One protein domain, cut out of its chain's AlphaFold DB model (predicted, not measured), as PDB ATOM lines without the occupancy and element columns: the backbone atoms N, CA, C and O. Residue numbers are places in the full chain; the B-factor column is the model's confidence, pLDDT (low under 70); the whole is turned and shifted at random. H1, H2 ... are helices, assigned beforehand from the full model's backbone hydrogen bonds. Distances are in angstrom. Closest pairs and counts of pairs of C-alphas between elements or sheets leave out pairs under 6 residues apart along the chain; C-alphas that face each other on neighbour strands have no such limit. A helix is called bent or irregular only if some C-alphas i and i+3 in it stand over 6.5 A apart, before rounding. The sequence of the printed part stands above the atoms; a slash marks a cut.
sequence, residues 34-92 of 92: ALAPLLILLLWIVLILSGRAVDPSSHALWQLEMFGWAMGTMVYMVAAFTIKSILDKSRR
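Overview. This is residues 34 to 92 of the 92 residues of an uncharacterized protein of Gammaproteobacteria bacterium (UniProt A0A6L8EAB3). The picture is a long, narrow helical hairpin: H1 runs one way, a loop of residues 55 to 61 turns the chain at one end, and the longer H2 folds back beside it at a small angle. The far part of H2 runs on past the start of H1, and residues 82 to 92 stick out there as a free arm. The printed part has 59 residues with two named helices, H1 then H2, and no named strand; the class is all helix. The whole is extended, with a radius of gyration of the C-alphas of 16.1 A, and spans 55 by 17 by 8 A.

Along the chain. Find C-alpha 34 at (178.926, 152.706, 197.878); from there H1, residues 34 to 54, runs 32.2 A to C-alpha 54 at (204.734, 171.773, 199.956). H1 is irregular, but only just: C-alphas 34 and 37 are 6.8 A apart. Pass residues 55 to 61 and pick up H2, residues 62 to 90, which runs 41.6 A to C-alpha 90 at (167.716, 139.820, 186.035).

Arrangement. Look at Pro 37 and Thr 73, where H1 and H2 touch: their C-alphas, the closest of the two helices, are 6.0 A apart. The two helices form a helical hairpin and run opposite ways at a shallow tilt of 15 degrees. Their centres are 17.7 A apart. In H2 every O i to N i+4 pair is within hydrogen-bond range; in H1 it is 16 of 17.

Size, cuts and confidence. The C-alphas of Pro 56 and Arg 92, the two farthest apart, are 55.3 A from each other. The printed part has no cut, and the link from H1 to H2 is short. Without residues 82 to 92, which stand free, the body spans 39 by 18 by 7 A. In the B-factor column the mean pLDDT of the printed part is 75.1; look for values under 70 at residues 34, 56, 58 to 60, 62 to 63 and 91 to 92.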
ATOM      1  N   ALA A  34     179.361 151.416 197.335       69.69
ATOM      2  CA  ALA A  34     178.926 152.706 197.878       69.69
ATOM      3  C   ALA A  34     180.037 153.454 198.646       69.69
ATOM      4  O   ALA A  34     180.011 154.678 198.723       69.69
ATOM      5  N   LEU A  35     181.029 152.739 199.193       73.94
ATOM      6  CA  LEU A  35     182.143 153.343 199.932       73.94
ATOM      7  C   LEU A  35     183.294 153.818 199.033       73.94
ATOM      8  O   LEU A  35     184.090 154.654 199.456       73.94
ATOM      9  N   ALA A  36     183.398 153.289 197.812       74.88
ATOM     10  CA  ALA A  36     184.456 153.623 196.864       74.88
ATOM     11  C   ALA A  36     184.584 155.137 196.592       74.88
ATOM     12  O   ALA A  36     185.690 155.656 196.746       74.88
ATOM     13  N   PRO A  37     183.505 155.884 196.275       70.94
ATOM     14  CA  PRO A  37     183.619 157.325 196.049       70.94
ATOM     15  C   PRO A  37     184.071 158.091 197.301       70.94
ATOM     16  O   PRO A  37     184.833 159.045 197.182       70.94
ATOM     17  N   LEU A  38     183.684 157.646 198.505       73.00
ATOM     18  CA  LEU A  38     184.137 158.259 199.761       73.00
ATOM     19  C   LEU A  38     185.636 158.050 200.001       73.00
ATOM     20  O   LEU A  38     186.322 158.986 200.401       73.00
ATOM     21  N   LEU A  39     186.152 156.845 199.745       77.31
ATOM     22  CA  LEU A  39     187.581 156.551 199.892       77.31
ATOM     23  C   LEU A  39     188.430 157.360 198.914       77.31
ATOM     24  O   LEU A  39     189.471 157.889 199.298       77.31
ATOM     25  N   ILE A  40     187.973 157.480 197.666       77.81
ATOM     26  CA  ILE A  40     188.697 158.249 196.658       77.81
ATOM     27  C   ILE A  40     188.662 159.744 196.999       77.81
ATOM     28  O   ILE A  40     189.691 160.408 196.912       77.81
ATOM     29  N   LEU A  41     187.524 160.258 197.474       74.88
ATOM     30  CA  LEU A  41     187.413 161.640 197.940       74.88
ATOM     31  C   LEU A  41     188.352 161.918 199.124       74.88
ATOM     32  O   LEU A  41     189.018 162.951 199.151       74.88
ATOM     33  N   LEU A  42     188.465 160.979 200.068       78.12
ATOM     34  CA  LEU A  42     189.377 161.098 201.205       78.12
ATOM     35  C   LEU A  42     190.846 161.112 200.757       78.12
ATOM     36  O   LEU A  42     191.612 161.959 201.213       78.12
ATOM     37  N   LEU A  43     191.222 160.238 199.816       81.06
ATOM     38  CA  LEU A  43     192.552 160.239 199.201       81.06
ATOM     39  C   LEU A  43     192.841 161.574 198.495       81.06
ATOM     40  O   LEU A  43     193.931 162.127 198.632       81.06
ATOM     41  N   TRP A  44     191.858 162.116 197.774       80.19
ATOM     42  CA  TRP A  44     192.018 163.360 197.025       80.19
ATOM     43  C   TRP A  44     192.181 164.581 197.931       80.19
ATOM     44  O   TRP A  44     193.029 165.432 197.673       80.19
ATOM     45  N   ILE A  45     191.435 164.639 199.038       77.94
ATOM     46  CA  ILE A  45     191.602 165.677 200.063       77.94
ATOM     47  C   ILE A  45     193.020 165.632 200.643       77.94
ATOM     48  O   ILE A  45     193.652 166.679 200.786       77.94
ATOM     49  N   VAL A  46     193.535 164.436 200.946       81.69
ATOM     50  CA  VAL A  46     194.905 164.263 201.457       81.69
ATOM     51  C   VAL A  46     195.936 164.738 200.431       81.69
ATOM     52  O   VAL A  46     196.864 165.454 200.804       81.69
ATOM     53  N   LEU A  47     195.750 164.420 199.145       80.44
ATOM     54  CA  LEU A  47     196.629 164.889 198.070       80.44
ATOM     55  C   LEU A  47     196.634 166.419 197.965       80.44
ATOM     56  O   LEU A  47     197.711 167.008 198.007       80.44
ATOM     57  N   ILE A  48     195.463 167.064 197.949       77.00
ATOM     58  CA  ILE A  48     195.355 168.532 197.889       77.00
ATOM     59  C   ILE A  48     196.027 169.188 199.104       77.00
ATOM     60  O   ILE A  48     196.772 170.158 198.952       77.00
ATOM     61  N   LEU A  49     195.785 168.662 200.312       75.81
ATOM     62  CA  LEU A  49     196.390 169.175 201.546       75.81
ATOM     63  C   LEU A  49     197.914 169.024 201.532       75.81
ATOM     64  O   LEU A  49     198.620 169.969 201.880       75.81
ATOM     65  N   SER A  50     198.418 167.866 201.104       79.38
ATOM     66  CA  SER A  50     199.857 167.605 201.013       79.38
ATOM     67  C   SER A  50     200.536 168.471 199.946       79.38
ATOM     68  O   SER A  50     201.580 169.058 200.218       79.38
ATOM     69  N   GLY A  51     199.906 168.645 198.779       76.94
ATOM     70  CA  GLY A  51     200.401 169.507 197.708       76.94
ATOM     71  C   GLY A  51     200.479 170.966 198.145       76.94
ATOM     72  O   GLY A  51     201.503 171.612 197.942       76.94
ATOM     73  N   ARG A  52     199.451 171.468 198.843       72.19
ATOM     74  CA  ARG A  52     199.468 172.832 199.393       72.19
ATOM     75  C   ARG A  52     200.433 173.046 200.551       72.19
ATOM     76  O   ARG A  52     200.864 174.177 200.758       72.19
ATOM     77  N   ALA A  53     200.745 172.001 201.313       73.88
ATOM     78  CA  ALA A  53     201.736 172.082 202.380       73.88
ATOM     79  C   ALA A  53     203.166 172.228 201.829       73.88
ATOM     80  O   ALA A  53     204.006 172.836 202.488       73.88
ATOM     81  N   VAL A  54     203.431 171.688 200.634       78.31
ATOM     82  CA  VAL A  54     204.734 171.773 199.956       78.31
ATOM     83  C   VAL A  54     204.843 173.040 199.106       78.31
ATOM     84  O   VAL A  54     205.874 173.707 199.141       78.31
ATOM     85  N   ASP A  55     203.787 173.398 198.375       73.62
ATOM     86  CA  ASP A  55     203.754 174.594 197.537       73.62
ATOM     87  C   ASP A  55     202.379 175.282 197.634       73.62
ATOM     88  O   ASP A  55     201.372 174.728 197.185       73.62
ATOM     89  N   PRO A  56     202.297 176.513 198.172       67.38
ATOM     90  CA  PRO A  56     201.044 177.264 198.255       67.38
ATOM     91  C   PRO A  56     200.378 177.528 196.892       67.38
ATOM     92  O   PRO A  56     199.170 177.787 196.846       67.38
ATOM     93  N   SER A  57     201.146 177.475 195.796       71.81
ATOM     94  CA  SER A  57     200.653 177.616 194.422       71.81
ATOM     95  C   SER A  57     200.133 176.301 193.822       71.81
ATOM     96  O   SER A  57     199.371 176.329 192.849       71.81
ATOM     97  N   SER A  58     200.446 175.153 194.440       65.25
ATOM     98  CA  SER A  58     199.855 173.869 194.061       65.25
ATOM     99  C   SER A  58     198.348 173.855 194.329       65.25
ATOM    100  O   SER A  58     197.845 174.377 195.330       65.25
ATOM    101  N   HIS A  59     197.610 173.256 193.392       65.69
ATOM    102  CA  HIS A  59     196.146 173.226 193.381       65.69
ATOM    103  C   HIS A  59     195.507 174.628 193.436       65.69
ATOM    104  O   HIS A  59     194.545 174.870 194.172       65.69
ATOM    105  N   ALA A  60     196.007 175.577 192.635       68.00
ATOM    106  CA  ALA A  60     195.402 176.907 192.480       68.00
ATOM    107  C   ALA A  60     193.894 176.851 192.142       68.00
ATOM    108  O   ALA A  60     193.133 177.732 192.535       68.00
ATOM    109  N   LEU A  61     193.454 175.773 191.480       72.50
ATOM    110  CA  LEU A  61     192.069 175.507 191.079       72.50
ATOM    111  C   LEU A  61     191.389 174.415 191.928       72.50
ATOM    112  O   LEU A  61     190.414 173.816 191.478       72.50
ATOM    113  N   TRP A  62     191.848 174.168 193.161       69.69
ATOM    114  CA  TRP A  62     191.323 173.105 194.038       69.69
ATOM    115  C   TRP A  62     189.789 173.109 194.177       69.69
ATOM    116  O   TRP A  62     189.167 172.065 194.339       69.69
ATOM    117  N   GLN A  63     189.149 174.276 194.074       69.62
ATOM    118  CA  GLN A  63     187.690 174.413 194.128       69.62
ATOM    119  C   GLN A  63     186.995 173.761 192.922       69.62
ATOM    120  O   GLN A  63     185.955 173.125 193.089       69.62
ATOM    121  N   LEU A  64     187.577 173.887 191.724       71.25
ATOM    122  CA  LEU A  64     187.092 173.237 190.506       71.25
ATOM    123  C   LEU A  64     187.296 171.719 190.587       71.25
ATOM    124  O   LEU A  64     186.412 170.961 190.201       71.25
ATOM    125  N   GLU A  65     188.427 171.274 191.139       70.19
ATOM    126  CA  GLU A  65     188.707 169.850 191.356       70.19
ATOM    127  C   GLU A  65     187.680 169.220 192.308       70.19
ATOM    128  O   GLU A  65     187.110 168.172 192.006       70.19
ATOM    129  N   MET A  66     187.369 169.892 193.423       72.62
ATOM    130  CA  MET A  66     186.351 169.436 194.377       72.62
ATOM    131  C   MET A  66     184.940 169.439 193.772       72.62
ATOM    132  O   MET A  66     184.142 168.542 194.052       72.62
ATOM    133  N   PHE A  67     184.631 170.409 192.907       71.56
ATOM    134  CA  PHE A  67     183.378 170.423 192.153       71.56
ATOM    135  C   PHE A  67     183.295 169.255 191.154       71.56
ATOM    136  O   PHE A  67     182.280 168.559 191.103       71.56
ATOM    137  N   GLY A  68     184.378 168.986 190.419       77.12
ATOM    138  CA  GLY A  68     184.491 167.831 189.526       77.12
ATOM    139  C   GLY A  68     184.288 166.509 190.268       77.12
ATOM    140  O   GLY A  68     183.565 165.637 189.786       77.12
ATOM    141  N   TRP A  69     184.820 166.395 191.485       74.12
ATOM    142  CA  TRP A  69     184.583 165.246 192.361       74.12
ATOM    143  C   TRP A  69     183.129 165.088 192.784       74.12
ATOM    144  O   TRP A  69     182.601 163.973 192.761       74.12
ATOM    145  N   ALA A  70     182.466 166.183 193.151       73.44
ATOM    146  CA  ALA A  70     181.062 166.131 193.528       73.44
ATOM    147  C   ALA A  70     180.183 165.641 192.365       73.44
ATOM    148  O   ALA A  70     179.331 164.768 192.562       73.44
ATOM    149  N   MET A  71     180.454 166.135 191.152       78.81
ATOM    150  CA  MET A  71     179.783 165.707 189.922       78.81
ATOM    151  C   MET A  71     180.099 164.246 189.576       78.81
ATOM    152  O   MET A  71     179.186 163.469 189.294       78.81
ATOM    153  N   GLY A  72     181.369 163.838 189.661       78.12
ATOM    154  CA  GLY A  72     181.791 162.457 189.414       78.12
ATOM    155  C   GLY A  72     181.140 161.464 190.377       78.12
ATOM    156  O   GLY A  72     180.676 160.404 189.959       78.12
ATOM    157  N   THR A  73     181.008 161.842 191.649       78.44
ATOM    158  CA  THR A  73     180.317 161.038 192.665       78.44
ATOM    159  C   THR A  73     178.828 160.898 192.351       78.44
ATOM    160  O   THR A  73     178.285 159.799 192.458       78.44
ATOM    161  N   MET A  74     178.164 161.968 191.898       74.56
ATOM    162  CA  MET A  74     176.771 161.892 191.442       74.56
ATOM    163  C   MET A  74     176.606 160.933 190.256       74.56
ATOM    164  O   MET A  74     175.747 160.051 190.307       74.56
ATOM    165  N   VAL A  75     177.448 161.053 189.224       82.00
ATOM    166  CA  VAL A  75     177.411 160.167 188.044       82.00
ATOM    167  C   VAL A  75     177.665 158.711 188.444       82.00
ATOM    168  O   VAL A  75     176.928 157.819 188.019       82.00
ATOM    169  N   TYR A  76     178.650 158.467 189.312       82.25
ATOM    170  CA  TYR A  76     178.947 157.136 189.838       82.25
ATOM    171  C   TYR A  76     177.746 156.530 190.568       82.25
ATOM    172  O   TYR A  76     177.379 155.385 190.305       82.25
ATOM    173  N   MET A  77     177.105 157.293 191.459       81.25
ATOM    174  CA  MET A  77     175.946 156.811 192.210       81.25
ATOM    175  C   MET A  77     174.778 156.467 191.278       81.25
ATOM    176  O   MET A  77     174.188 155.399 191.433       81.25
ATOM    177  N   VAL A  78     174.479 157.304 190.279       81.88
ATOM    178  CA  VAL A  78     173.435 157.018 189.275       81.88
ATOM    179  C   VAL A  78     173.750 155.737 188.495       81.88
ATOM    180  O   VAL A  78     172.872 154.880 188.342       81.88
ATOM    181  N   ALA A  79     174.999 155.556 188.057       82.38
ATOM    182  CA  ALA A  79     175.430 154.333 187.387       82.38
ATOM    183  C   ALA A  79     175.284 153.105 188.305       82.38
ATOM    184  O   ALA A  79     174.701 152.100 187.903       82.38
ATOM    185  N   ALA A  80     175.724 153.203 189.562       80.62
ATOM    186  CA  ALA A  80     175.631 152.120 190.538       80.62
ATOM    187  C   ALA A  80     174.173 151.726 190.841       80.62
ATOM    188  O   ALA A  80     173.855 150.536 190.854       80.62
ATOM    189  N   PHE A  81     173.270 152.700 191.016       80.88
ATOM    190  CA  PHE A  81     171.831 152.449 191.175       80.88
ATOM    191  C   PHE A  81     171.228 151.764 189.943       80.88
ATOM    192  O   PHE A  81     170.437 150.830 190.086       80.88
ATOM    193  N   THR A  82     171.621 152.194 188.742       83.81
ATOM    194  CA  THR A  82     171.129 151.628 187.477       83.81
ATOM    195  C   THR A  82     171.580 150.181 187.306       83.81
ATOM    196  O   THR A  82     170.753 149.301 187.074       83.81
ATOM    197  N   ILE A  83     172.874 149.906 187.502       82.81
ATOM    198  CA  ILE A  83     173.437 148.554 187.402       82.81
ATOM    199  C   ILE A  83     172.786 147.635 188.438       82.81
ATOM    200  O   ILE A  83     172.351 146.537 188.092       82.81
ATOM    201  N   LYS A  84     172.656 148.092 189.692       78.19
ATOM    202  CA  LYS A  84     171.979 147.327 190.745       78.19
ATOM    203  C   LYS A  84     170.531 147.006 190.362       78.19
ATOM    204  O   LYS A  84     170.117 145.861 190.507       78.19
ATOM    205  N   SER A  85     169.784 147.981 189.843       78.38
ATOM    206  CA  SER A  85     168.397 147.790 189.392       78.38
ATOM    207  C   SER A  85     168.288 146.738 188.280       78.38
ATOM    208  O   SER A  85     167.421 145.866 188.336       78.38
ATOM    209  N   ILE A  86     169.202 146.761 187.305       83.69
ATOM    210  CA  ILE A  86     169.239 145.789 186.202       83.69
ATOM    211  C   ILE A  86     169.563 144.379 186.718       83.69
ATOM    212  O   ILE A  86     168.879 143.422 186.355       83.69
ATOM    213  N   LEU A  87     170.564 144.241 187.593       81.25
ATOM    214  CA  LEU A  87     170.953 142.952 188.177       81.25
ATOM    215  C   LEU A  87     169.874 142.362 189.090       81.25
ATOM    216  O   LEU A  87     169.609 141.163 189.015       81.25
ATOM    217  N   ASP A  88     169.223 143.189 189.910       75.50
ATOM    218  CA  ASP A  88     168.106 142.757 190.757       75.50
ATOM    219  C   ASP A  88     166.913 142.292 189.899       75.50
ATOM    220  O   ASP A  88     166.233 141.331 190.258       75.50
ATOM    221  N   LYS A  89     166.682 142.931 188.744       70.56
ATOM    222  CA  LYS A  89     165.627 142.545 187.794       70.56
ATOM    223  C   LYS A  89     165.962 141.266 187.026       70.56
ATOM    224  O   LYS A  89     165.067 140.473 186.787       70.56
ATOM    225  N   SER A  90     167.234 141.046 186.691       71.25
ATOM    226  CA  SER A  90     167.716 139.820 186.035       71.25
ATOM    227  C   SER A  90     167.701 138.586 186.948       71.25
ATOM    228  O   SER A  90     167.841 137.472 186.450       71.25
ATOM    229  N   ARG A  91     167.611 138.774 188.271       57.31
ATOM    230  CA  ARG A  91     167.570 137.694 189.271       57.31
ATOM    231  C   ARG A  91     166.153 137.241 189.651       57.31
ATOM    232  O   ARG A  91     166.046 136.316 190.453       57.31
ATOM    233  N   ARG A  92     165.105 137.896 189.138       49.12
ATOM    234  CA  ARG A  92     163.699 137.471 189.261       49.12
ATOM    235  C   ARG A  92     163.262 136.751 187.999       49.12
ATOM    236  O   ARG A  92     162.433 135.833 188.149       49.12
TER     237      ARG A  92